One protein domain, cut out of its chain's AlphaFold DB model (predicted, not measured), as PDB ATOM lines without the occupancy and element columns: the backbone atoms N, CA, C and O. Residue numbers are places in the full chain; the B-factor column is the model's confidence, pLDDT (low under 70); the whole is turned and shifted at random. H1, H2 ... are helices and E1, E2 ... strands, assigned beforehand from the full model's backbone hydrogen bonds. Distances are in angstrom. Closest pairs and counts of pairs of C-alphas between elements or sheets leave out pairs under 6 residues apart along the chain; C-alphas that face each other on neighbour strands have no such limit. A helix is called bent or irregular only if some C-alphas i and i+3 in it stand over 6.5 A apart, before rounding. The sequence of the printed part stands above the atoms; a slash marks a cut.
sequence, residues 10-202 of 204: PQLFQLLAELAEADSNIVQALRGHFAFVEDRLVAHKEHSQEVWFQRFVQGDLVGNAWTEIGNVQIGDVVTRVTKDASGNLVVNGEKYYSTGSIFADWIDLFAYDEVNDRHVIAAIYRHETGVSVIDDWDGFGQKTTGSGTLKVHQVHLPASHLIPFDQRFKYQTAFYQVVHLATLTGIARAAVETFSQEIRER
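Overview. This is residues 10 to 202 of the 204 residues of the protein "Monooxygenase" of Enterobacteriaceae bacterium TzEc077 (UniProt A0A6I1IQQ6). A strongly twisted sheet of eight strands folds over on itself at the bent strand E4, with E3, E7 and E6 crossing E1, E4 and E5 and only partly face to face with them. On E1 and E4 packs H1b, the second arm of the bent helix H1; its first arm H1a folds back beside H1b, and the long helix H3 packs on both arms and makes the far end of the longest axis, where residues 194 to 202 stick out, of which 194 to 201 belong to H3. The printed part has 193 residues, with H1 and H2, then strands E1 to E8, then H3; the sheet is branched, with parallel and antiparallel pairs, and the class is mixed, helices and strands. The whole is compact, with a radius of gyration of the C-alphas of 18.2 A, but elongated in outline, spanning 70 by 38 by 32 A.

Arrangement. H1, residues 10 to 43, was assigned as one helix by its hydrogen bonds but is bent: C-alphas 22 and 25 are 9.3 A apart. Its arms H1a, residues 10 to 22, and H1b, residues 25 to 43, touch, closest at the C-alphas of Ala 20 and Val 27, 5.9 A, and run opposite ways at a shallow tilt of 16 degrees. H1b is itself irregular, with C-alphas 29 and 32 at 7.2 A and a kink of 36 degrees near residue 32. H3, residues 172 to 201, touches H1a with its residues 178 to 190 alone, closest at the C-alphas of Glu 21 and Gly 186, 3.8 A, at a steep tilt of 42 degrees, the same way. H3 touches H1b with its residues 172 to 183 alone, closest at the C-alphas of Val 27 and Thr 183, 6.5 A, at a shallow tilt of 30 degrees, opposite ways. H2, residues 50 to 58, is close to H1b but not clearly touching, the closest C-alphas being those of Arg 40 and Trp 52, 7.2 A. H1b is on the sheet at a height of 9.2 A; its closest approach to E1, residues 62 to 65, is at the C-alphas of His 33 and Val 62, 4.4 A. E1 is the parallel neighbour of E4, residues 106 to 113, with N 63 and O 106 at 2.9 A. E4 bends by 63 degrees at residue 110 and has E1 and E2, residues 80 to 83, on one side; N 81 and O 112 are 2.8 A apart. On its other side E5, residues 118 to 125, forms a hairpin with it, N 113 and O 118 at 2.8 A. E8, residues 162 to 164, is antiparallel to E5, N 121 and O 163 at 2.8 A. E2 forms a hairpin with E3, residues 89 to 95, N 82 and O 90 at 2.9 A. E7, residues 150 to 156, is antiparallel to E3, N 95 and O 150 at 2.8 A, and forms a hairpin with E6, residues 131 to 133, N 151 and O 132 at 2.8 A. In H2 and H3 every O i to N i+4 pair is within hydrogen-bond range; in H1a 8 of 9 are, in H1b 13 of 15.

Along the chain. H1a begins at C-alpha 10, (185.508, 195.527, 250.794), and measures 19.0 A; H1b measures 28.3 A and H2 12.3 A. The longer strands are E3, 19.0 A, E4, 18.8 A, E5, 21.3 A, and E7, 15.6 A. E4 begins at C-alpha 106, (187.509, 170.058, 250.688). H3 measures 44.0 A and ends at C-alpha 201, (155.571, 197.168, 231.877).

Size, cuts and confidence. The C-alphas of Ser 86 and Arg 202, the two farthest apart, are 70.8 A from each other. The printed part has no cut. The links E1 to E2, 14 residues, and E6 to E7, 16 residues, are long. Mean pLDDT of the printed part is 95.5; residues 71 to 75 are under 70.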
ATOM      1  N   PRO A  10     186.583 194.726 251.384       98.38
ATOM      2  CA  PRO A  10     185.508 195.527 250.794       98.38
ATOM      3  C   PRO A  10     185.192 195.148 249.343       98.38
ATOM      4  O   PRO A  10     184.021 195.048 248.988       98.38
ATOM      5  N   GLN A  11     186.217 194.897 248.518       98.56
ATOM      6  CA  GLN A  11     186.021 194.460 247.132       98.56
ATOM      7  C   GLN A  11     185.355 193.086 247.073       98.56
ATOM      8  O   GLN A  11     184.406 192.912 246.317       98.56
ATOM      9  N   LEU A  12     185.798 192.134 247.902       98.50
ATOM     10  CA  LEU A  12     185.183 190.814 248.002       98.50
ATOM     11  C   LEU A  12     183.693 190.929 248.331       98.50
ATOM     12  O   LEU A  12     182.865 190.395 247.603       98.50
ATOM     13  N   PHE A  13     183.326 191.644 249.396       98.69
ATOM     14  CA  PHE A  13     181.919 191.748 249.791       98.69
ATOM     15  C   PHE A  13     181.065 192.503 248.773       98.69
ATOM     16  O   PHE A  13     179.886 192.187 248.625       98.69
ATOM     17  N   GLN A  14     181.646 193.449 248.032       98.62
ATOM     18  CA  GLN A  14     180.961 194.071 246.907       98.62
ATOM     19  C   GLN A  14     180.702 193.072 245.770       98.62
ATOM     20  O   GLN A  14     179.566 192.978 245.310       98.62
ATOM     21  N   LEU A  15     181.702 192.274 245.384       98.56
ATOM     22  CA  LEU A  15     181.544 191.214 244.381       98.56
ATOM     23  C   LEU A  15     180.509 190.169 244.817       98.56
ATOM     24  O   LEU A  15     179.707 189.719 244.006       98.56
ATOM     25  N   LEU A  16     180.476 189.811 246.104       98.75
ATOM     26  CA  LEU A  16     179.454 188.910 246.640       98.75
ATOM     27  C   LEU A  16     178.055 189.534 246.596       98.75
ATOM     28  O   LEU A  16     177.097 188.831 246.302       98.75
ATOM     29  N   ALA A  17     177.909 190.834 246.855       98.88
ATOM     30  CA  ALA A  17     176.614 191.501 246.728       98.88
ATOM     31  C   ALA A  17     176.123 191.529 245.270       98.88
ATOM     32  O   ALA A  17     174.947 191.283 245.024       98.88
ATOM     33  N   GLU A  18     177.021 191.781 244.314       98.69
ATOM     34  CA  GLU A  18     176.726 191.729 242.874       98.69
ATOM     35  C   GLU A  18     176.373 190.300 242.423       98.69
ATOM     36  O   GLU A  18     175.407 190.096 241.693       98.69
ATOM     37  N   LEU A  19     177.084 189.285 242.921       98.62
ATOM     38  CA  LEU A  19     176.763 187.885 242.642       98.62
ATOM     39  C   LEU A  19     175.418 187.466 243.251       98.62
ATOM     40  O   LEU A  19     174.650 186.759 242.606       98.62
ATOM     41  N   ALA A  20     175.104 187.916 244.468       98.75
ATOM     42  CA  ALA A  20     173.834 187.610 245.128       98.75
ATOM     43  C   ALA A  20     172.627 188.284 244.467       98.75
ATOM     44  O   ALA A  20     171.506 187.806 244.634       98.75
ATOM     45  N   GLU A  21     172.845 189.388 243.749       98.69
ATOM     46  CA  GLU A  21     171.825 190.022 242.910       98.69
ATOM     47  C   GLU A  21     171.427 189.113 241.741       98.69
ATOM     48  O   GLU A  21     170.250 189.046 241.395       98.69
ATOM     49  N   ALA A  22     172.377 188.347 241.196       98.19
ATOM     50  CA  ALA A  22     172.095 187.321 240.195       98.19
ATOM     51  C   ALA A  22     171.541 186.026 240.823       98.19
ATOM     52  O   ALA A  22     170.514 185.518 240.376       98.19
ATOM     53  N   ASP A  23     172.202 185.488 241.855       98.19
ATOM     54  CA  ASP A  23     171.735 184.317 242.602       98.19
ATOM     55  C   ASP A  23     172.321 184.261 244.026       98.19
ATOM     56  O   ASP A  23     173.483 183.913 244.264       98.19
ATOM     57  N   SER A  24     171.470 184.541 245.014       98.12
ATOM     58  CA  SER A  24     171.830 184.486 246.436       98.12
ATOM     59  C   SER A  24     172.275 183.106 246.947       98.12
ATOM     60  O   SER A  24     173.012 183.044 247.934       98.12
ATOM     61  N   ASN A  25     171.866 182.011 246.295       98.06
ATOM     62  CA  ASN A  25     172.230 180.654 246.708       98.06
ATOM     63  C   ASN A  25     173.716 180.383 246.462       98.06
ATOM     64  O   ASN A  25     174.360 179.726 247.276       98.06
ATOM     65  N   ILE A  26     174.280 180.927 245.378       98.00
ATOM     66  CA  ILE A  26     175.699 180.748 245.041       98.00
ATOM     67  C   ILE A  26     176.575 181.379 246.126       98.00
ATOM     68  O   ILE A  26     177.499 180.749 246.639       98.00
ATOM     69  N   VAL A  27     176.249 182.606 246.535       98.38
ATOM     70  CA  VAL A  27     176.991 183.308 247.594       98.38
ATOM     71  C   VAL A  27     176.881 182.569 248.921       98.38
ATOM     72  O   VAL A  27     177.876 182.408 249.629       98.38
ATOM     73  N   GLN A  28     175.689 182.068 249.245       97.75
ATOM     74  CA  GLN A  28     175.485 181.286 250.454       97.75
ATOM     75  C   GLN A  28     176.263 179.958 250.420       97.75
ATOM     76  O   GLN A  28     176.857 179.594 251.436       97.75
ATOM     77  N   ALA A  29     176.329 179.274 249.272       97.44
ATOM     78  CA  ALA A  29     177.124 178.058 249.083       97.44
ATOM     79  C   ALA A  29     178.638 178.314 249.211       97.44
ATOM     80  O   ALA A  29     179.351 177.514 249.812       97.44
ATOM     81  N   LEU A  30     179.134 179.454 248.717       97.88
ATOM     82  CA  LEU A  30     180.555 179.832 248.768       97.88
ATOM     83  C   LEU A  30     180.995 180.464 250.099       97.88
ATOM     84  O   LEU A  30     182.182 180.726 250.301       97.88
ATOM     85  N   ARG A  31     180.072 180.703 251.034       97.62
ATOM     86  CA  ARG A  31     180.365 181.353 252.322       97.62
ATOM     87  C   ARG A  31     181.479 180.642 253.100       97.62
ATOM     88  O   ARG A  31     182.377 181.305 253.616       97.62
ATOM     89  N   GLY A  32     181.413 179.310 253.187       97.00
ATOM     90  CA  GLY A  32     182.438 178.495 253.853       97.00
ATOM     91  C   GLY A  32     183.799 178.598 253.165       97.00
ATOM     92  O   GLY A  32     184.816 178.758 253.836       97.00
ATOM     93  N   HIS A  33     183.801 178.617 251.830       98.38
ATOM     94  CA  HIS A  33     185.015 178.733 251.031       98.38
ATOM     95  C   HIS A  33     185.768 180.026 251.337       98.38
ATOM     96  O   HIS A  33     186.932 179.977 251.731       98.38
ATOM     97  N   PHE A  34     185.101 181.178 251.249       98.25
ATOM     98  CA  PHE A  34     185.762 182.458 251.507       98.25
ATOM     99  C   PHE A  34     186.226 182.610 252.961       98.25
ATOM    100  O   PHE A  34     187.280 183.196 253.202       98.25
ATOM    101  N   ALA A  35     185.500 182.039 253.930       98.06
ATOM    102  CA  ALA A  35     185.941 182.023 255.323       98.06
ATOM    103  C   ALA A  35     187.198 181.160 255.524       98.06
ATOM    104  O   ALA A  35     188.081 181.523 256.301       98.06
ATOM    105  N   PHE A  36     187.308 180.032 254.820       98.19
ATOM    106  CA  PHE A  36     188.504 179.196 254.864       98.19
ATOM    107  C   PHE A  36     189.687 179.854 254.137       98.19
ATOM    108  O   PHE A  36     190.798 179.851 254.660       98.19
ATOM    109  N   VAL A  37     189.468 180.497 252.984       97.94
ATOM    110  CA  VAL A  37     190.503 181.285 252.289       97.94
ATOM    111  C   VAL A  37     191.058 182.382 253.202       97.94
ATOM    112  O   VAL A  37     192.275 182.491 253.353       97.94
ATOM    113  N   GLU A  38     190.182 183.153 253.856       97.94
ATOM    114  CA  GLU A  38     190.587 184.217 254.780       97.94
ATOM    115  C   GLU A  38     191.382 183.669 255.971       97.94
ATOM    116  O   GLU A  38     192.422 184.212 256.348       97.94
ATOM    117  N   ASP A  39     190.946 182.539 256.522       97.81
ATOM    118  CA  ASP A  39     191.651 181.842 257.590       97.81
ATOM    119  C   ASP A  39     193.086 181.457 257.183       97.81
ATOM    120  O   ASP A  39     194.041 181.717 257.920       97.81
ATOM    121  N   ARG A  40     193.266 180.909 255.971       97.56
ATOM    122  CA  ARG A  40     194.596 180.570 255.435       97.56
ATOM    123  C   ARG A  40     195.440 181.817 255.143       97.56
ATOM    124  O   ARG A  40     196.644 181.804 255.395       97.56
ATOM    125  N   LEU A  41     194.844 182.910 254.664       96.94
ATOM    126  CA  LEU A  41     195.550 184.185 254.463       96.94
ATOM    127  C   LEU A  41     196.067 184.769 255.783       96.94
ATOM    128  O   LEU A  41     197.203 185.245 255.844       96.94
ATOM    129  N   VAL A  42     195.266 184.709 256.850       96.75
ATOM    130  CA  VAL A  42     195.666 185.182 258.182       96.75
ATOM    131  C   VAL A  42     196.769 184.304 258.765       96.75
ATOM    132  O   VAL A  42     197.789 184.843 259.200       96.75
ATOM    133  N   ALA A  43     196.618 182.977 258.709       96.62
ATOM    134  CA  ALA A  43     197.624 182.030 259.194       96.62
ATOM    135  C   ALA A  43     198.972 182.165 258.459       96.62
ATOM    136  O   ALA A  43     200.029 181.940 259.051       96.62
ATOM    137  N   HIS A  44     198.958 182.602 257.192       96.44
ATOM    138  CA  HIS A  44     200.171 182.790 256.393       96.44
ATOM    139  C   HIS A  44     201.169 183.805 256.965       96.44
ATOM    140  O   HIS A  44     202.348 183.778 256.612       96.44
ATOM    141  N   LYS A  45     200.713 184.686 257.861       94.50
ATOM    142  CA  LYS A  45     201.575 185.648 258.560       94.50
ATOM    143  C   LYS A  45     202.574 184.966 259.498       94.50
ATOM    144  O   LYS A  45     203.636 185.528 259.740       94.50
ATOM    145  N   GLU A  46     202.236 183.780 260.000       94.56
ATOM    146  CA  GLU A  46     203.041 183.029 260.971       94.56
ATOM    147  C   GLU A  46     203.627 181.748 260.363       94.56
ATOM    148  O   GLU A  46     204.788 181.413 260.603       94.56
ATOM    149  N   HIS A  47     202.855 181.049 259.524       93.19
ATOM    150  CA  HIS A  47     203.249 179.769 258.937       93.19
ATOM    151  C   HIS A  47     202.869 179.691 257.464       93.19
ATOM    152  O   HIS A  47     201.766 180.070 257.089       93.19
ATOM    153  N   SER A  48     203.737 179.141 256.609       95.81
ATOM    154  CA  SER A  48     203.427 179.025 255.178       95.81
ATOM    155  C   SER A  48     202.106 178.281 254.930       95.81
ATOM    156  O   SER A  48     201.874 177.220 255.500       95.81
ATOM    157  N   GLN A  49     201.254 178.843 254.067       96.94
ATOM    158  CA  GLN A  49     199.989 178.251 253.609       96.94
ATOM    159  C   GLN A  49     199.986 178.095 252.079       96.94
ATOM    160  O   GLN A  49     198.934 178.012 251.452       96.94
ATOM    161  N   GLU A  50     201.172 178.059 251.459       96.88
ATOM    162  CA  GLU A  50     201.333 178.022 249.999       96.88
ATOM    163  C   GLU A  50     200.607 176.841 249.342       96.88
ATOM    164  O   GLU A  50     200.042 177.011 248.266       96.88
ATOM    165  N   VAL A  51     200.547 175.686 250.014       96.50
ATOM    166  CA  VAL A  51     199.784 174.517 249.544       96.50
ATOM    167  C   VAL A  51     198.304 174.860 249.354       96.50
ATOM    168  O   VAL A  51     197.722 174.518 248.330       96.50
ATOM    169  N   TRP A  52     197.691 175.577 250.300       97.62
ATOM    170  CA  TRP A  52     196.292 175.994 250.181       97.62
ATOM    171  C   TRP A  52     196.099 177.043 249.092       97.62
ATOM    172  O   TRP A  52     195.137 176.970 248.337       97.62
ATOM    173  N   PHE A  53     197.033 177.983 248.947       98.00
ATOM    174  CA  PHE A  53     196.951 178.973 247.872       98.00
ATOM    175  C   PHE A  53     197.034 178.332 246.487       98.00
ATOM    176  O   PHE A  53     196.284 178.726 245.599       98.00
ATOM    177  N   GLN A  54     197.892 177.322 246.311       97.44
ATOM    178  CA  GLN A  54     197.954 176.546 245.071       97.44
ATOM    179  C   GLN A  54     196.621 175.856 244.777       97.44
ATOM    180  O   GLN A  54     196.144 175.942 243.650       97.44
ATOM    181  N   ARG A  55     195.993 175.244 245.789       97.75
ATOM    182  CA  ARG A  55     194.669 174.615 245.666       97.75
ATOM    183  C   ARG A  55     193.595 175.602 245.225       97.75
ATOM    184  O   ARG A  55     192.923 175.360 244.231       97.75
ATOM    185  N   PHE A  56     193.485 176.750 245.893       98.00
ATOM    186  CA  PHE A  56     192.483 177.759 245.532       98.00
ATOM    187  C   PHE A  56     192.684 178.289 244.108       98.00
ATOM    188  O   PHE A  56     191.717 178.470 243.378       98.00
ATOM    189  N   VAL A  57     193.934 178.491 243.679       97.31
ATOM    190  CA  VAL A  57     194.247 178.932 242.307       97.31
ATOM    191  C   VAL A  57     193.958 177.847 241.267       97.31
ATOM    192  O   VAL A  57     193.634 178.168 240.127       97.31
ATOM    193  N   GLN A  58     194.041 176.571 241.647       97.06
ATOM    194  CA  GLN A  58     193.632 175.443 240.804       97.06
ATOM    195  C   GLN A  58     192.108 175.261 240.742       97.06
ATOM    196  O   GLN A  58     191.632 174.526 239.880       97.06
ATOM    197  N   GLY A  59     191.358 175.963 241.595       97.44
ATOM    198  CA  GLY A  59     189.900 175.934 241.625       97.44
ATOM    199  C   GLY A  59     189.299 175.068 242.729       97.44
ATOM    200  O   GLY A  59     188.078 174.957 242.760       97.44
ATOM    201  N   ASP A  60     190.107 174.500 243.637       98.44
ATOM    202  CA  ASP A  60     189.588 173.714 244.764       98.44
ATOM    203  C   ASP A  60     188.659 174.586 245.634       98.44
ATOM    204  O   ASP A  60     189.062 175.627 246.176       98.44
ATOM    205  N   LEU A  61     187.426 174.122 245.831       98.38
ATOM    206  CA  LEU A  61     186.433 174.749 246.699       98.38
ATOM    207  C   LEU A  61     186.404 174.106 248.089       98.38
ATOM    208  O   LEU A  61     186.743 172.936 248.270       98.38
ATOM    209  N   VAL A  62     185.959 174.879 249.086       98.50
ATOM    210  CA  VAL A  62     185.856 174.417 250.481       98.50
ATOM    211  C   VAL A  62     184.431 174.609 250.997       98.50
ATOM    212  O   VAL A  62     183.930 175.730 251.046       98.50
ATOM    213  N   GLY A  63     183.779 173.516 251.385       96.94
ATOM    214  CA  GLY A  63     182.451 173.510 252.003       96.94
ATOM    215  C   GLY A  63     182.530 173.599 253.524       96.94
ATOM    216  O   GLY A  63     183.560 173.274 254.112       96.94
ATOM    217  N   ASN A  64     181.450 174.029 254.183       93.88
ATOM    218  CA  ASN A  64     181.410 174.093 255.648       93.88
ATOM    219  C   ASN A  64     180.734 172.863 256.268       93.88
ATOM    220  O   ASN A  64     179.673 172.447 255.807       93.88
ATOM    221  N   ALA A  65     181.230 172.376 257.406       94.38
ATOM    222  CA  ALA A  65     180.553 171.348 258.195       94.38
ATOM    223  C   ALA A  65     180.744 171.560 259.709       94.38
ATOM    224  O   ALA A  65     181.689 171.074 260.325       94.38
ATOM    225  N   TRP A  66     179.836 172.326 260.319       92.00
ATOM    226  CA  TRP A  66     179.975 172.776 261.710       92.00
ATOM    227  C   TRP A  66     178.858 172.272 262.615       92.00
ATOM    228  O   TRP A  66     179.131 171.748 263.695       92.00
ATOM    229  N   THR A  67     177.614 172.415 262.163       87.62
ATOM    230  CA  THR A  67     176.421 172.151 262.966       87.62
ATOM    231  C   THR A  67     176.138 170.661 263.098       87.62
ATOM    232  O   THR A  67     176.232 169.904 262.137       87.62
ATOM    233  N   GLU A  68     175.732 170.263 264.296       86.62
ATOM    234  CA  GLU A  68     175.242 168.928 264.627       86.62
ATOM    235  C   GLU A  68     173.806 169.056 265.144       86.62
ATOM    236  O   GLU A  68     173.445 170.076 265.733       86.62
ATOM    237  N   ILE A  69     172.976 168.042 264.903       78.62
ATOM    238  CA  ILE A  69     171.605 167.965 265.415       78.62
ATOM    239  C   ILE A  69     171.578 166.887 266.501       78.62
ATOM    240  O   ILE A  69     172.197 165.837 266.352       78.62
ATOM    241  N   GLY A  70     170.855 167.144 267.591       71.81
ATOM    242  CA  GLY A  70     170.702 166.221 268.719       71.81
ATOM    243  C   GLY A  70     171.009 166.884 270.061       71.81
ATOM    244  O   GLY A  70     171.173 168.100 270.145       71.81
ATOM    245  N   ASN A  71     171.088 166.079 271.123       62.25
ATOM    246  CA  ASN A  71     171.436 166.540 272.473       62.25
ATOM    247  C   ASN A  71     172.950 166.781 272.606       62.25
ATOM    248  O   ASN A  71     173.629 166.102 273.373       62.25
ATOM    249  N   VAL A  72     173.480 167.739 271.849       63.12
ATOM    250  CA  VAL A  72     174.853 168.224 272.015       63.12
ATOM    251  C   VAL A  72     174.823 169.362 273.030       63.12
ATOM    252  O   VAL A  72     174.047 170.309 272.879       63.12
ATOM    253  N   GLN A  73     175.609 169.265 274.106       68.62
ATOM    254  CA  GLN A  73     175.712 170.375 275.053       68.62
ATOM    255  C   GLN A  73     176.296 171.604 274.351       68.62
ATOM    256  O   GLN A  73     177.133 171.482 273.460       68.62
ATOM    257  N   ILE A  74     175.861 172.799 274.755       59.41
ATOM    258  CA  ILE A  74     176.401 174.051 274.216       59.41
ATOM    259  C   ILE A  74     177.918 174.063 274.453       59.41
ATOM    260  O   ILE A  74     178.362 174.107 275.597       59.41
ATOM    261  N   GLY A  75     178.695 174.028 273.367       61.56
ATOM    262  CA  GLY A  75     180.160 174.004 273.401       61.56
ATOM    263  C   GLY A  75     180.800 172.628 273.182       61.56
ATOM    264  O   GLY A  75     182.005 172.582 272.966       61.56
ATOM    265  N   ASP A  76     180.034 171.534 273.177       74.56
ATOM    266  CA  ASP A  76     180.532 170.208 272.788       74.56
ATOM    267  C   ASP A  76     180.305 169.956 271.285       74.56
ATOM    268  O   ASP A  76     179.498 170.622 270.634       74.56
ATOM    269  N   VAL A  77     181.053 169.012 270.722       85.06
ATOM    270  CA  VAL A  77     180.952 168.585 269.325       85.06
ATOM    271  C   VAL A  77     181.148 167.075 269.245       85.06
ATOM    272  O   VAL A  77     182.212 166.564 269.554       85.06
ATOM    273  N   VAL A  78     180.130 166.333 268.829       91.12
ATOM    274  CA  VAL A  78     180.133 164.863 268.768       91.12
ATOM    275  C   VAL A  78     181.115 164.338 267.725       91.12
ATOM    276  O   VAL A  78     181.627 163.234 267.878       91.12
ATOM    277  N   THR A  79     181.408 165.105 266.674       96.00
ATOM    278  CA  THR A  79     182.440 164.745 265.695       96.00
ATOM    279  C   THR A  79     183.813 164.681 266.372       96.00
ATOM    280  O   THR A  79     184.321 165.699 266.856       96.00
ATOM    281  N   ARG A  80     184.437 163.498 266.375       97.31
ATOM    282  CA  ARG A  80     185.718 163.238 267.051       97.31
ATOM    283  C   ARG A  80     186.824 162.896 266.064       97.31
ATOM    284  O   ARG A  80     186.625 162.110 265.136       97.31
ATOM    285  N   VAL A  81     188.003 163.450 266.322       98.25
ATOM    286  CA  VAL A  81     189.276 162.993 265.767       98.25
ATOM    287  C   VAL A  81     189.930 162.076 266.796       98.25
ATOM    288  O   VAL A  81     190.157 162.473 267.939       98.25
ATOM    289  N   THR A  82     190.224 160.847 266.386       98.06
ATOM    290  CA  THR A  82     190.800 159.789 267.226       98.06
ATOM    291  C   THR A  82     191.937 159.084 266.486       98.06
ATOM    292  O   THR A  82     192.306 159.479 265.378       98.06
ATOM    293  N   LYS A  83     192.526 158.048 267.096       97.94
ATOM    294  CA  LYS A  83     193.464 157.145 266.419       97.94
ATOM    295  C   LYS A  83     192.782 155.833 266.052       97.94
ATOM    296  O   LYS A  83     192.069 155.259 266.873       97.94
ATOM    297  N   ASP A  84     193.047 155.344 264.847       96.50
ATOM    298  CA  ASP A  84     192.678 153.993 264.437       96.50
ATOM    299  C   ASP A  84     193.568 152.928 265.116       96.50
ATOM    300  O   ASP A  84     194.507 153.234 265.857       96.50
ATOM    301  N   ALA A  85     193.293 151.649 264.839       95.81
ATOM    302  CA  ALA A  85     194.058 150.527 265.388       95.81
ATOM    303  C   ALA A  85     195.544 150.515 264.970       95.81
ATOM    304  O   ALA A  85     196.358 149.869 265.628       95.81
ATOM    305  N   SER A  86     195.900 151.222 263.895       96.19
ATOM    306  CA  SER A  86     197.276 151.373 263.407       96.19
ATOM    307  C   SER A  86     197.959 152.633 263.958       96.19
ATOM    308  O   SER A  86     199.136 152.863 263.690       96.19
ATOM    309  N   GLY A  87     197.243 153.446 264.742       95.62
ATOM    310  CA  GLY A  87     197.731 154.692 265.322       95.62
ATOM    311  C   GLY A  87     197.597 155.919 264.416       95.62
ATOM    312  O   GLY A  87     198.070 156.992 264.808       95.62
ATOM    313  N   ASN A  88     196.963 155.800 263.245       96.75
ATOM    314  CA  ASN A  88     196.724 156.929 262.347       96.75
ATOM    315  C   ASN A  88     195.540 157.756 262.831       96.75
ATOM    316  O   ASN A  88     194.567 157.215 263.350       96.75
ATOM    317  N   LEU A  89     195.599 159.068 262.612       97.88
ATOM    318  CA  LEU A  89     194.475 159.946 262.902       97.88
ATOM    319  C   LEU A  89     193.327 159.699 261.917       97.88
ATOM    320  O   LEU A  89     193.532 159.625 260.701       97.88
ATOM    321  N   VAL A  90     192.122 159.594 262.468       98.25
ATOM    322  CA  VAL A  90     190.866 159.412 261.737       98.25
ATOM    323  C   VAL A  90     189.780 160.302 262.322       98.25
ATOM    324  O   VAL A  90     189.826 160.638 263.505       98.25
ATOM    325  N   VAL A  91     188.791 160.675 261.511       98.12
ATOM    326  CA  VAL A  91     187.626 161.448 261.962       98.12
ATOM    327  C   VAL A  91     186.320 160.691 261.736       98.12
ATOM    328  O   VAL A  91     186.113 160.056 260.699       98.12
ATOM    329  N   ASN A  92     185.438 160.770 262.735       98.00
ATOM    330  CA  ASN A  92     184.090 160.210 262.717       98.00
ATOM    331  C   ASN A  92     183.083 161.258 263.183       98.00
ATOM    332  O   ASN A  92     183.339 161.975 264.150       98.00
ATOM    333  N   GLY A  93     181.928 161.328 262.527       95.56
ATOM    334  CA  GLY A  93     180.878 162.269 262.888       95.56
ATOM    335  C   GLY A  93     179.798 162.418 261.828       95.56
ATOM    336  O   GLY A  93     179.878 161.884 260.720       95.56
ATOM    337  N   GLU A  94     178.781 163.183 262.190       96.19
ATOM    338  CA  GLU A  94     177.663 163.531 261.323       96.19
ATOM    339  C   GLU A  94     177.353 165.011 261.522       96.19
ATOM    340  O   GLU A  94     177.163 165.468 262.647       96.19
ATOM    341  N   LYS A  95     177.350 165.768 260.427       95.12
ATOM    342  CA  LYS A  95     177.051 167.198 260.399       95.12
ATOM    343  C   LYS A  95     175.808 167.443 259.567       95.12
ATOM    344  O   LYS A  95     175.568 166.779 258.564       95.12
ATOM    345  N   TYR A  96     175.074 168.475 259.943       92.56
ATOM    346  CA  TYR A  96     173.895 168.947 259.234       92.56
ATOM    347  C   TYR A  96     174.114 170.381 258.773       92.56
ATOM    348  O   TYR A  96     175.006 171.079 259.265       92.56
ATOM    349  N   TYR A  97     173.299 170.832 257.821       91.56
ATOM    350  CA  TYR A  97     173.431 172.164 257.231       91.56
ATOM    351  C   TYR A  97     174.825 172.396 256.630       91.56
ATOM    352  O   TYR A  97     175.395 173.492 256.744       91.56
ATOM    353  N   SER A  98     175.377 171.369 255.968       94.81
ATOM    354  CA  SER A  98     176.735 171.353 255.397       94.81
ATOM    355  C   SER A  98     176.865 172.185 254.109       94.81
ATOM    356  O   SER A  98     177.474 171.786 253.127       94.81
ATOM    357  N   THR A  99     176.272 173.378 254.125       96.44
ATOM    358  CA  THR A  99     176.157 174.354 253.034       96.44
ATOM    359  C   THR A  99     177.393 174.407 252.134       96.44
ATOM    360  O   THR A  99     178.516 174.595 252.610       96.44
ATOM    361  N   GLY A 100     177.170 174.233 250.828       96.94
ATOM    362  CA  GLY A 100     178.201 174.238 249.791       96.94
ATOM    363  C   GLY A 100     179.039 172.961 249.685       96.94
ATOM    364  O   GLY A 100     179.707 172.765 248.674       96.94
ATOM    365  N   SER A 101     178.988 172.054 250.667       97.50
ATOM    366  CA  SER A 101     179.861 170.869 250.720       97.50
ATOM    367  C   SER A 101     179.635 169.877 249.588       97.50
ATOM    368  O   SER A 101     180.556 169.156 249.225       97.50
ATOM    369  N   ILE A 102     178.442 169.838 248.990       96.75
ATOM    370  CA  ILE A 102     178.176 168.973 247.831       96.75
ATOM    371  C   ILE A 102     178.925 169.426 246.566       96.75
ATOM    372  O   ILE A 102     179.196 168.607 245.687       96.75
ATOM    373  N   PHE A 103     179.300 170.705 246.496       96.69
ATOM    374  CA  PHE A 103     180.038 171.305 245.381       96.69
ATOM    375  C   PHE A 103     181.541 171.427 245.654       96.69
ATOM    376  O   PHE A 103     182.279 171.863 244.779       96.69
ATOM    377  N   ALA A 104     181.984 171.105 246.870       98.00
ATOM    378  CA  ALA A 104     183.341 171.367 247.322       98.00
ATOM    379  C   ALA A 104     184.307 170.215 247.026       98.00
ATOM    380  O   ALA A 104     183.896 169.064 246.900       98.00
ATOM    381  N   ASP A 105     185.601 170.520 247.019       98.50
ATOM    382  CA  ASP A 105     186.686 169.534 246.971       98.50
ATOM    383  C   ASP A 105     187.176 169.193 248.383       98.50
ATOM    384  O   ASP A 105     187.571 168.063 248.672       98.50
ATOM    385  N   TRP A 106     187.097 170.166 249.292       98.50
ATOM    386  CA  TRP A 106     187.509 170.058 250.688       98.50
ATOM    387  C   TRP A 106     186.384 170.459 251.633       98.50
ATOM    388  O   TRP A 106     185.504 171.241 251.280       98.50
ATOM    389  N   ILE A 107     186.437 169.965 252.865       98.44
ATOM    390  CA  ILE A 107     185.479 170.308 253.915       98.44
ATOM    391  C   ILE A 107     186.209 170.942 255.099       98.44
ATOM    392  O   ILE A 107     187.140 170.361 255.651       98.44
ATOM    393  N   ASP A 108     185.737 172.118 255.508       97.62
ATOM    394  CA  ASP A 108     186.035 172.784 256.778       97.62
ATOM    395  C   ASP A 108     185.158 172.143 257.875       97.62
ATOM    396  O   ASP A 108     184.021 172.573 258.113       97.62
ATOM    397  N   LEU A 109     185.653 171.042 258.461       97.88
ATOM    398  CA  LEU A 109     184.936 170.221 259.443       97.88
ATOM    399  C   LEU A 109     185.343 170.587 260.876       97.88
ATOM    400  O   LEU A 109     186.468 170.321 261.297       97.88
ATOM    401  N   PHE A 110     184.413 171.133 261.658       96.81
ATOM    402  CA  PHE A 110     184.643 171.395 263.082       96.81
ATOM    403  C   PHE A 110     184.518 170.108 263.908       96.81
ATOM    404  O   PHE A 110     183.479 169.443 263.863       96.81
ATOM    405  N   ALA A 111     185.553 169.774 264.676       97.19
ATOM    406  CA  ALA A 111     185.639 168.533 265.443       97.19
ATOM    407  C   ALA A 111     186.371 168.731 266.781       97.19
ATOM    408  O   ALA A 111     187.009 169.762 267.020       97.19
ATOM    409  N   TYR A 112     186.293 167.723 267.649       97.38
ATOM    410  CA  TYR A 112     187.116 167.622 268.851       97.38
ATOM    411  C   TYR A 112     188.232 166.605 268.639       97.38
ATOM    412  O   TYR A 112     187.969 165.454 268.295       97.38
ATOM    413  N   ASP A 113     189.472 167.027 268.838       97.62
ATOM    414  CA  ASP A 113     190.652 166.174 268.802       97.62
ATOM    415  C   ASP A 113     190.886 165.560 270.180       97.62
ATOM    416  O   ASP A 113     191.455 166.202 271.062       97.62
ATOM    417  N   GLU A 114     190.449 164.310 270.361       97.00
ATOM    418  CA  GLU A 114     190.607 163.570 271.622       97.00
ATOM    419  C   GLU A 114     192.071 163.216 271.909       97.00
ATOM    420  O   GLU A 114     192.434 162.945 273.051       97.00
ATOM    421  N   VAL A 115     192.936 163.224 270.888       96.50
ATOM    422  CA  VAL A 115     194.358 162.899 271.052       96.50
ATOM    423  C   VAL A 115     195.100 164.038 271.745       96.50
ATOM    424  O   VAL A 115     196.019 163.782 272.522       96.50
ATOM    425  N   ASN A 116     194.715 165.284 271.456       96.00
ATOM    426  CA  ASN A 116     195.361 166.489 271.986       96.00
ATOM    427  C   ASN A 116     194.437 167.350 272.862       96.00
ATOM    428  O   ASN A 116     194.817 168.469 273.204       96.00
ATOM    429  N   ASP A 117     193.248 166.844 273.194       96.12
ATOM    430  CA  ASP A 117     192.250 167.464 274.071       96.12
ATOM    431  C   ASP A 117     191.894 168.910 273.677       96.12
ATOM    432  O   ASP A 117     192.035 169.856 274.453       96.12
ATOM    433  N   ARG A 118     191.502 169.111 272.410       95.81
ATOM    434  CA  ARG A 118     191.228 170.456 271.874       95.81
ATOM    435  C   ARG A 118     190.236 170.474 270.718       95.81
ATOM    436  O   ARG A 118     190.133 169.528 269.942       95.81
ATOM    437  N   HIS A 119     189.584 171.616 270.521       96.62
ATOM    438  CA  HIS A 119     188.810 171.871 269.307       96.62
ATOM    439  C   HIS A 119     189.716 172.150 268.106       96.62
ATOM    440  O   HIS A 119     190.708 172.881 268.196       96.62
ATOM    441  N   VAL A 120     189.328 171.610 266.956       97.50
ATOM    442  CA  VAL A 120     190.066 171.722 265.698       97.50
ATOM    443  C   VAL A 120     189.117 171.938 264.527       97.50
ATOM    444  O   VAL A 120     187.937 171.586 264.570       97.50
ATOM    445  N   ILE A 121     189.667 172.480 263.451       97.56
ATOM    446  CA  ILE A 121     189.140 172.298 262.106       97.56
ATOM    447  C   ILE A 121     189.946 171.187 261.446       97.56
ATOM    448  O   ILE A 121     191.169 171.287 261.320       97.56
ATOM    449  N   ALA A 122     189.258 170.133 261.033       97.81
ATOM    450  CA  ALA A 122     189.799 169.073 260.204       97.81
ATOM    451  C   ALA A 122     189.515 169.408 258.735       97.81
ATOM    452  O   ALA A 122     188.372 169.346 258.290       97.81
ATOM    453  N   ALA A 123     190.549 169.768 257.976       97.88
ATOM    454  CA  ALA A 123     190.424 169.960 256.537       97.88
ATOM    455  C   ALA A 123     190.448 168.593 255.829       97.88
ATOM    456  O   ALA A 123     191.515 168.049 255.535       97.88
ATOM    457  N   ILE A 124     189.278 168.005 255.583       97.88
ATOM    458  CA  ILE A 124     189.178 166.690 254.929       97.88
ATOM    459  C   ILE A 124     188.936 166.837 253.431       97.88
ATOM    460  O   ILE A 124     188.211 167.732 252.995       97.88
ATOM    461  N   TYR A 125     189.533 165.945 252.645       97.62
ATOM    462  CA  TYR A 125     189.236 165.857 251.223       97.62
ATOM    463  C   TYR A 125     187.863 165.206 251.050       97.62
ATOM    464  O   TYR A 125     187.615 164.126 251.582       97.62
ATOM    465  N   ARG A 126     186.948 165.860 250.331       97.06
ATOM    466  CA  ARG A 126     185.553 165.411 250.222       97.06
ATOM    467  C   ARG A 126     185.435 164.044 249.545       97.06
ATOM    468  O   ARG A 126     184.525 163.287 249.858       97.06
ATOM    469  N   HIS A 127     186.333 163.735 248.615       96.75
ATOM    470  CA  HIS A 127     186.300 162.479 247.861       96.75
ATOM    471  C   HIS A 127     187.091 161.346 248.529       96.75
ATOM    472  O   HIS A 127     187.288 160.295 247.922       96.75
ATOM    473  N   GLU A 128     187.548 161.550 249.768       97.19
ATOM    474  CA  GLU A 128     188.201 160.513 250.559       97.19
ATOM    475  C   GLU A 128     187.219 159.393 250.926       97.19
ATOM    476  O   GLU A 128     186.018 159.612 251.124       97.19
ATOM    477  N   THR A 129     187.732 158.167 251.051       97.38
ATOM    478  CA  THR A 129     186.892 157.036 251.462       97.38
ATOM    479  C   THR A 129     186.320 157.286 252.859       97.38
ATOM    480  O   THR A 129     187.044 157.646 253.782       97.38
ATOM    481  N   GLY A 130     185.010 157.071 253.016       97.69
ATOM    482  CA  GLY A 130     184.302 157.291 254.283       97.69
ATOM    483  C   GLY A 130     183.645 158.667 254.416       97.69
ATOM    484  O   GLY A 130     182.942 158.892 255.401       97.69
ATOM    485  N   VAL A 131     183.816 159.562 253.437       98.38
ATOM    486  CA  VAL A 131     183.066 160.821 253.344       98.38
ATOM    487  C   VAL A 131     181.806 160.616 252.498       98.38
ATOM    488  O   VAL A 131     181.866 160.097 251.385       98.38
ATOM    489  N   SER A 132     180.650 161.038 253.011       98.12
ATOM    490  CA  SER A 132     179.375 161.021 252.287       98.12
ATOM    491  C   SER A 132     178.642 162.344 252.467       98.12
ATOM    492  O   SER A 132     178.339 162.739 253.591       98.12
ATOM    493  N   VAL A 133     178.351 163.025 251.356       97.19
ATOM    494  CA  VAL A 133     177.507 164.227 251.325       97.19
ATOM    495  C   VAL A 133     176.169 163.842 250.709       97.19
ATOM    496  O   VAL A 133     176.126 163.410 249.557       97.19
ATOM    497  N   ILE A 134     175.100 163.979 251.481       97.31
ATOM    498  CA  ILE A 134     173.739 163.606 251.105       97.31
ATOM    499  C   ILE A 134     173.016 164.864 250.620       97.31
ATOM    500  O   ILE A 134     173.042 165.896 251.287       97.31
ATOM    501  N   ASP A 135     172.373 164.775 249.457       96.12
ATOM    502  CA  ASP A 135     171.561 165.857 248.896       96.12
ATOM    503  C   ASP A 135     170.122 165.793 249.436       96.12
ATOM    504  O   ASP A 135     169.188 165.399 248.741       96.12
ATOM    505  N   ASP A 136     169.963 166.078 250.729       96.00
ATOM    506  CA  ASP A 136     168.693 165.998 251.470       96.00
ATOM    507  C   ASP A 136     168.189 167.365 251.968       96.00
ATOM    508  O   ASP A 136     167.368 167.447 252.881       96.00
ATOM    509  N   TRP A 137     168.665 168.458 251.368       95.56
ATOM    510  CA  TRP A 137     168.219 169.807 251.713       95.56
ATOM    511  C   TRP A 137     166.848 170.135 251.096       95.56
ATOM    512  O   TRP A 137     166.704 170.127 249.875       95.56
ATOM    513  N   ASP A 138     165.859 170.492 251.929       94.06
ATOM    514  CA  ASP A 138     164.482 170.792 251.484       94.06
ATOM    515  C   ASP A 138     163.949 172.190 251.869       94.06
ATOM    516  O   ASP A 138     162.753 172.468 251.743       94.06
ATOM    517  N   GLY A 139     164.821 173.101 252.313       90.81
ATOM    518  CA  GLY A 139     164.408 174.396 252.857       90.81
ATOM    519  C   GLY A 139     163.539 175.248 251.917       90.81
ATOM    520  O   GLY A 139     163.693 175.251 250.696       90.81
ATOM    521  N   PHE A 140     162.631 176.052 252.485       95.31
ATOM    522  CA  PHE A 140     161.692 176.878 251.702       95.31
ATOM    523  C   PHE A 140     162.369 177.977 250.855       95.31
ATOM    524  O   PHE A 140     161.802 178.436 249.861       95.31
ATOM    525  N   GLY A 141     163.568 178.402 251.248       93.62
ATOM    526  CA  GLY A 141     164.440 179.348 250.554       93.62
ATOM    527  C   GLY A 141     165.883 178.859 250.634       93.62
ATOM    528  O   GLY A 141     166.150 177.866 251.308       93.62
ATOM    529  N   GLN A 142     166.811 179.536 249.949       95.38
ATOM    530  CA  GLN A 142     168.191 179.045 249.826       95.38
ATOM    531  C   GLN A 142     168.228 177.599 249.276       95.38
ATOM    532  O   GLN A 142     168.958 176.746 249.760       95.38
ATOM    533  N   LYS A 143     167.362 177.282 248.304       95.38
ATOM    534  CA  LYS A 143     167.064 175.907 247.863       95.38
ATOM    535  C   LYS A 143     168.238 175.203 247.190       95.38
ATOM    536  O   LYS A 143     168.316 173.984 247.240       95.38
ATOM    537  N   THR A 144     169.131 175.947 246.546       96.06
ATOM    538  CA  THR A 144     170.226 175.385 245.737       96.06
ATOM    539  C   THR A 144     171.586 175.529 246.413       96.06
ATOM    540  O   THR A 144     172.624 175.432 245.768       96.06
ATOM    541  N   THR A 145     171.608 175.729 247.733       96.12
ATOM    542  CA  THR A 145     172.852 175.893 248.498       96.12
ATOM    543  C   THR A 145     173.557 174.585 248.841       96.12
ATOM    544  O   THR A 145     174.683 174.620 249.343       96.12
ATOM    545  N   GLY A 146     172.909 173.435 248.621       94.38
ATOM    546  CA  GLY A 146     173.468 172.127 248.965       94.38
ATOM    547  C   GLY A 146     173.724 171.977 250.467       94.38
ATOM    548  O   GLY A 146     174.794 171.530 250.876       94.38
ATOM    549  N   SER A 147     172.780 172.417 251.303       95.56
ATOM    550  CA  SER A 147     172.898 172.440 252.769       95.56
ATOM    551  C   SER A 147     172.496 171.120 253.438       95.56
ATOM    552  O   SER A 147     171.945 171.131 254.536       95.56
ATOM    553  N   GLY A 148     172.760 169.992 252.784       94.75
ATOM    554  CA  GLY A 148     172.362 168.674 253.267       94.75
ATOM    555  C   GLY A 148     173.241 168.119 254.390       94.75
ATOM    556  O   GLY A 148     174.033 168.832 255.029       94.75
ATOM    557  N   THR A 149     173.100 166.822 254.624       97.31
ATOM    558  CA  THR A 149     173.816 166.053 255.644       97.31
ATOM    559  C   THR A 149     175.205 165.625 255.157       97.31
ATOM    560  O   THR A 149     175.368 165.116 254.050       97.31
ATOM    561  N   LEU A 150     176.217 165.768 256.013       97.94
ATOM    562  CA  LEU A 150     177.555 165.206 255.828       97.94
ATOM    563  C   LEU A 150     177.780 164.096 256.855       97.94
ATOM    564  O   LEU A 150     177.642 164.318 258.055       97.94
ATOM    565  N   LYS A 151     178.220 162.926 256.397       98.06
ATOM    566  CA  LYS A 151     178.669 161.817 257.244       98.06
ATOM    567  C   LYS A 151     180.140 161.544 256.989       98.06
ATOM    568  O   LYS A 151     180.562 161.454 255.837       98.06
ATOM    569  N   VAL A 152     180.904 161.392 258.064       98.06
ATOM    570  CA  VAL A 152     182.309 160.991 258.015       98.06
ATOM    571  C   VAL A 152     182.499 159.768 258.897       98.06
ATOM    572  O   VAL A 152     182.115 159.763 260.067       98.06
ATOM    573  N   HIS A 153     183.051 158.705 258.322       98.19
ATOM    574  CA  HIS A 153     183.276 157.444 259.015       98.19
ATOM    575  C   HIS A 153     184.674 156.915 258.707       98.19
ATOM    576  O   HIS A 153     184.956 156.512 257.579       98.19
ATOM    577  N   GLN A 154     185.526 156.889 259.730       97.62
ATOM    578  CA  GLN A 154     186.919 156.447 259.669       97.62
ATOM    579  C   GLN A 154     187.716 157.119 258.546       97.62
ATOM    580  O   GLN A 154     188.530 156.485 257.876       97.62
ATOM    581  N   VAL A 155     187.480 158.416 258.342       98.38
ATOM    582  CA  VAL A 155     188.155 159.189 257.297       98.38
ATOM    583  C   VAL A 155     189.567 159.509 257.761       98.38
ATOM    584  O   VAL A 155     189.743 160.102 258.826       98.38
ATOM    585  N   HIS A 156     190.565 159.123 256.969       97.00
ATOM    586  CA  HIS A 156     191.963 159.402 257.273       97.00
ATOM    587  C   HIS A 156     192.226 160.911 257.337       97.00
ATOM    588  O   HIS A 156     191.821 161.665 256.452       97.00
ATOM    589  N   LEU A 157     192.933 161.347 258.379       96.38
ATOM    590  CA  LEU A 157     193.201 162.757 258.624       96.38
ATOM    591  C   LEU A 157     194.690 162.985 258.913       96.38
ATOM    592  O   LEU A 157     195.126 162.831 260.052       96.38
ATOM    593  N   PRO A 158     195.499 163.390 257.921       95.62
ATOM    594  CA  PRO A 158     196.884 163.773 258.164       95.62
ATOM    595  C   PRO A 158     196.979 164.885 259.216       95.62
ATOM    596  O   PRO A 158     196.196 165.832 259.202       95.62
ATOM    597  N   ALA A 159     197.985 164.836 260.095       94.31
ATOM    598  CA  ALA A 159     198.165 165.862 261.129       94.31
ATOM    599  C   ALA A 159     198.344 167.280 260.545       94.31
ATOM    600  O   ALA A 159     197.960 168.260 261.175       94.31
ATOM    601  N   SER A 160     198.869 167.397 259.321       93.94
ATOM    602  CA  SER A 160     198.986 168.663 258.582       93.94
ATOM    603  C   SER A 160     197.643 169.274 258.170       93.94
ATOM    604  O   SER A 160     197.605 170.432 257.765       93.94
ATOM    605  N   HIS A 161     196.553 168.508 258.234       95.69
ATOM    606  CA  HIS A 161     195.198 168.962 257.923       95.69
ATOM    607  C   HIS A 161     194.419 169.387 259.177       95.69
ATOM    608  O   HIS A 161     193.287 169.856 259.064       95.69
ATOM    609  N   LEU A 162     195.016 169.237 260.363       96.69
ATOM    610  CA  LEU A 162     194.457 169.733 261.613       96.69
ATOM    611  C   LEU A 162     194.866 171.183 261.841       96.69
ATOM    612  O   LEU A 162     196.047 171.519 261.932       96.69
ATOM    613  N   ILE A 163     193.864 172.034 261.997       96.38
ATOM    614  CA  ILE A 163     194.023 173.446 262.317       96.38
ATOM    615  C   ILE A 163     193.450 173.654 263.721       96.38
ATOM    616  O   ILE A 163     192.246 173.463 263.908       96.38
ATOM    617  N   PRO A 164     194.260 174.038 264.720       96.00
ATOM    618  CA  PRO A 164     193.751 174.370 266.046       96.00
ATOM    619  C   PRO A 164     192.704 175.485 265.962       96.00
ATOM    620  O   PRO A 164     192.919 176.510 265.314       96.00
ATOM    621  N   PHE A 165     191.544 175.277 266.584       94.88
ATOM    622  CA  PHE A 165     190.418 176.197 266.434       94.88
ATOM    623  C   PHE A 165     190.720 177.600 266.985       94.88
ATOM    624  O   PHE A 165     190.297 178.610 266.423       94.88
ATOM    625  N   ASP A 166     191.502 177.673 268.059       93.38
ATOM    626  CA  ASP A 166     191.957 178.912 268.690       93.38
ATOM    627  C   ASP A 166     192.915 179.735 267.810       93.38
ATOM    628  O   ASP A 166     193.047 180.947 268.018       93.38
ATOM    629  N   GLN A 167     193.527 179.112 266.801       92.94
ATOM    630  CA  GLN A 167     194.374 179.762 265.801       92.94
ATOM    631  C   GLN A 167     193.589 180.305 264.603       92.94
ATOM    632  O   GLN A 167     194.171 181.014 263.779       92.94
ATOM    633  N   ARG A 168     192.278 180.034 264.500       92.81
ATOM    634  CA  ARG A 168     191.467 180.651 263.446       92.81
ATOM    635  C   ARG A 168     191.453 182.171 263.561       92.81
ATOM    636  O   ARG A 168     191.581 182.755 264.644       92.81
ATOM    637  N   PHE A 169     191.233 182.824 262.424       95.00
ATOM    638  CA  PHE A 169     191.125 184.278 262.356       95.00
ATOM    639  C   PHE A 169     190.057 184.840 263.319       95.00
ATOM    640  O   PHE A 169     188.895 184.430 263.344       95.00
ATOM    641  N   LYS A 170     190.461 185.820 264.141       94.50
ATOM    642  CA  LYS A 170     189.688 186.277 265.314       94.50
ATOM    643  C   LYS A 170     188.354 186.954 264.979       94.50
ATOM    644  O   LYS A 170     187.470 187.002 265.827       94.50
ATOM    645  N   TYR A 171     188.194 187.462 263.757       96.56
ATOM    646  CA  TYR A 171     186.976 188.130 263.283       96.56
ATOM    647  C   TYR A 171     186.056 187.215 262.461       96.56
ATOM    648  O   TYR A 171     185.180 187.720 261.759       96.56
ATOM    649  N   GLN A 172     186.200 185.888 262.561       95.31
ATOM    650  CA  GLN A 172     185.387 184.924 261.805       95.31
ATOM    651  C   GLN A 172     183.882 185.174 261.883       95.31
ATOM    652  O   GLN A 172     183.207 185.209 260.857       95.31
ATOM    653  N   THR A 173     183.350 185.439 263.077       95.00
ATOM    654  CA  THR A 173     181.917 185.681 263.249       95.00
ATOM    655  C   THR A 173     181.482 186.918 262.473       95.00
ATOM    656  O   THR A 173     180.482 186.872 261.764       95.00
ATOM    657  N   ALA A 174     182.260 188.003 262.544       97.75
ATOM    658  CA  ALA A 174     181.977 189.222 261.794       97.75
ATOM    659  C   ALA A 174     182.062 188.981 260.280       97.75
ATOM    660  O   ALA A 174     181.188 189.435 259.552       97.75
ATOM    661  N   PHE A 175     183.046 188.208 259.812       98.31
ATOM    662  CA  PHE A 175     183.169 187.835 258.403       98.31
ATOM    663  C   PHE A 175     181.912 187.118 257.896       98.31
ATOM    664  O   PHE A 175     181.323 187.545 256.906       98.31
ATOM    665  N   TYR A 176     181.441 186.092 258.615       97.44
ATOM    666  CA  TYR A 176     180.208 185.382 258.260       97.44
ATOM    667  C   TYR A 176     178.984 186.305 258.231       97.44
ATOM    668  O   TYR A 176     178.161 186.203 257.322       97.44
ATOM    669  N   GLN A 177     178.866 187.229 259.191       98.19
ATOM    670  CA  GLN A 177     177.770 188.202 259.199       98.19
ATOM    671  C   GLN A 177     177.841 189.156 258.002       98.19
ATOM    672  O   GLN A 177     176.813 189.437 257.392       98.19
ATOM    673  N   VAL A 178     179.031 189.614 257.608       98.44
ATOM    674  CA  VAL A 178     179.173 190.491 256.437       98.44
ATOM    675  C   VAL A 178     178.876 189.743 255.135       98.44
ATOM    676  O   VAL A 178     178.239 190.328 254.263       98.44
ATOM    677  N   VAL A 179     179.212 188.449 255.014       98.50
ATOM    678  CA  VAL A 179     178.742 187.633 253.875       98.50
ATOM    679  C   VAL A 179     177.214 187.623 253.820       98.50
ATOM    680  O   VAL A 179     176.646 187.874 252.763       98.50
ATOM    681  N   HIS A 180     176.528 187.416 254.950       98.31
ATOM    682  CA  HIS A 180     175.063 187.466 254.983       98.31
ATOM    683  C   HIS A 180     174.505 188.840 254.595       98.31
ATOM    684  O   HIS A 180     173.531 188.910 253.847       98.31
ATOM    685  N   LEU A 181     175.126 189.930 255.053       98.69
ATOM    686  CA  LEU A 181     174.734 191.288 254.668       98.69
ATOM    687  C   LEU A 181     174.954 191.552 253.171       98.69
ATOM    688  O   LEU A 181     174.097 192.168 252.536       98.69
ATOM    689  N   ALA A 182     176.052 191.064 252.590       98.75
ATOM    690  CA  ALA A 182     176.291 191.128 251.150       98.75
ATOM    691  C   ALA A 182     175.217 190.345 250.376       98.75
ATOM    692  O   ALA A 182     174.614 190.889 249.452       98.75
ATOM    693  N   THR A 183     174.889 189.125 250.817       98.69
ATOM    694  CA  THR A 183     173.812 188.321 250.221       98.69
ATOM    695  C   THR A 183     172.465 189.042 250.269       98.69
ATOM    696  O   THR A 183     171.775 189.139 249.256       98.69
ATOM    697  N   LEU A 184     172.093 189.596 251.427       98.69
ATOM    698  CA  LEU A 184     170.854 190.362 251.588       98.69
ATOM    699  C   LEU A 184     170.833 191.623 250.717       98.69
ATOM    700  O   LEU A 184     169.783 191.983 250.188       98.69
ATOM    701  N   THR A 185     171.984 192.275 250.540       98.81
ATOM    702  CA  THR A 185     172.125 193.447 249.666       98.81
ATOM    703  C   THR A 185     171.817 193.086 248.216       98.81
ATOM    704  O   THR A 185     171.035 193.789 247.579       98.81
ATOM    705  N   GLY A 186     172.369 191.978 247.710       98.75
ATOM    706  CA  GLY A 186     172.076 191.492 246.361       98.75
ATOM    707  C   GLY A 186     170.598 191.146 246.170       98.75
ATOM    708  O   GLY A 186     169.969 191.638 245.237       98.75
ATOM    709  N   ILE A 187     170.000 190.411 247.118       98.69
ATOM    710  CA  ILE A 187     168.559 190.088 247.097       98.69
ATOM    711  C   ILE A 187     167.710 191.365 247.036       98.69
ATOM    712  O   ILE A 187     166.757 191.445 246.260       98.69
ATOM    713  N   ALA A 188     168.040 192.373 247.848       98.75
ATOM    714  CA  ALA A 188     167.299 193.627 247.880       98.75
ATOM    715  C   ALA A 188     167.399 194.394 246.551       98.75
ATOM    716  O   ALA A 188     166.386 194.912 246.079       98.75
ATOM    717  N   ARG A 189     168.585 194.439 245.926       98.62
ATOM    718  CA  ARG A 189     168.778 195.057 244.603       98.62
ATOM    719  C   ARG A 189     167.961 194.348 243.526       98.62
ATOM    720  O   ARG A 189     167.185 195.006 242.837       98.62
ATOM    721  N   ALA A 190     168.038 193.018 243.472       98.44
ATOM    722  CA  ALA A 190     167.289 192.204 242.517       98.44
ATOM    723  C   ALA A 190     165.773 192.398 242.659       98.44
ATOM    724  O   ALA A 190     165.059 192.551 241.666       98.44
ATOM    725  N   ALA A 191     165.274 192.447 243.900       98.31
ATOM    726  CA  ALA A 191     163.867 192.717 244.171       98.31
ATOM    727  C   ALA A 191     163.452 194.107 243.665       98.31
ATOM    728  O   ALA A 191     162.438 194.227 242.980       98.31
ATOM    729  N   VAL A 192     164.231 195.154 243.964       98.38
ATOM    730  CA  VAL A 192     163.942 196.529 243.518       98.38
ATOM    731  C   VAL A 192     163.929 196.638 241.995       98.38
ATOM    732  O   VAL A 192     163.010 197.259 241.457       98.38
ATOM    733  N   GLU A 193     164.900 196.036 241.307       97.69
ATOM    734  CA  GLU A 193     164.955 196.034 239.841       97.69
ATOM    735  C   GLU A 193     163.733 195.322 239.253       97.69
ATOM    736  O   GLU A 193     162.988 195.915 238.471       97.69
ATOM    737  N   THR A 194     163.450 194.104 239.731       97.38
ATOM    738  CA  THR A 194     162.300 193.298 239.289       97.38
ATOM    739  C   THR A 194     160.990 194.061 239.476       97.38
ATOM    740  O   THR A 194     160.222 194.232 238.532       97.38
ATOM    741  N   PHE A 195     160.733 194.593 240.676       97.44
ATOM    742  CA  PHE A 195     159.506 195.346 240.938       97.44
ATOM    743  C   PHE A 195     159.418 196.620 240.091       97.44
ATOM    744  O   PHE A 195     158.335 196.973 239.621       97.44
ATOM    745  N   SER A 196     160.535 197.315 239.874       97.38
ATOM    746  CA  SER A 196     160.564 198.520 239.041       97.38
ATOM    747  C   SER A 196     160.229 198.212 237.584       97.38
ATOM    748  O   SER A 196     159.492 198.976 236.955       97.38
ATOM    749  N   GLN A 197     160.735 197.099 237.053       96.94
ATOM    750  CA  GLN A 197     160.433 196.639 235.703       96.94
ATOM    751  C   GLN A 197     158.954 196.257 235.559       96.94
ATOM    752  O   GLN A 197     158.270 196.802 234.691       96.94
ATOM    753  N   GLU A 198     158.432 195.426 236.462       96.38
ATOM    754  CA  GLU A 198     157.026 194.995 236.460       96.38
ATOM    755  C   GLU A 198     156.055 196.186 236.476       96.38
ATOM    756  O   GLU A 198     155.071 196.226 235.737       96.38
ATOM    757  N   ILE A 199     156.347 197.216 237.279       96.12
ATOM    758  CA  ILE A 199     155.517 198.425 237.336       96.12
ATOM    759  C   ILE A 199     155.581 199.238 236.035       96.12
ATOM    760  O   ILE A 199     154.560 199.797 235.632       96.12
ATOM    761  N   ARG A 200     156.739 199.315 235.364       95.31
ATOM    762  CA  ARG A 200     156.880 200.023 234.075       95.31
ATOM    763  C   ARG A 200     156.147 199.312 232.941       95.31
ATOM    764  O   ARG A 200     155.588 199.977 232.071       95.31
ATOM    765  N   GLU A 201     156.168 197.985 232.937       95.81
ATOM    766  CA  GLU A 201     155.571 197.168 231.877       95.81
ATOM    767  C   GLU A 201     154.065 196.948 232.065       95.81
ATOM    768  O   GLU A 201     153.352 196.643 231.101       95.81
ATOM    769  N   ARG A 202     153.550 197.162 233.282       90.81
ATOM    770  CA  ARG A 202     152.134 196.999 233.613       90.81
ATOM    771  C   ARG A 202     151.236 197.887 232.747       90.81
ATOM    772  O   ARG A 202     151.143 199.101 232.931       90.81
TER     773      ARG A 202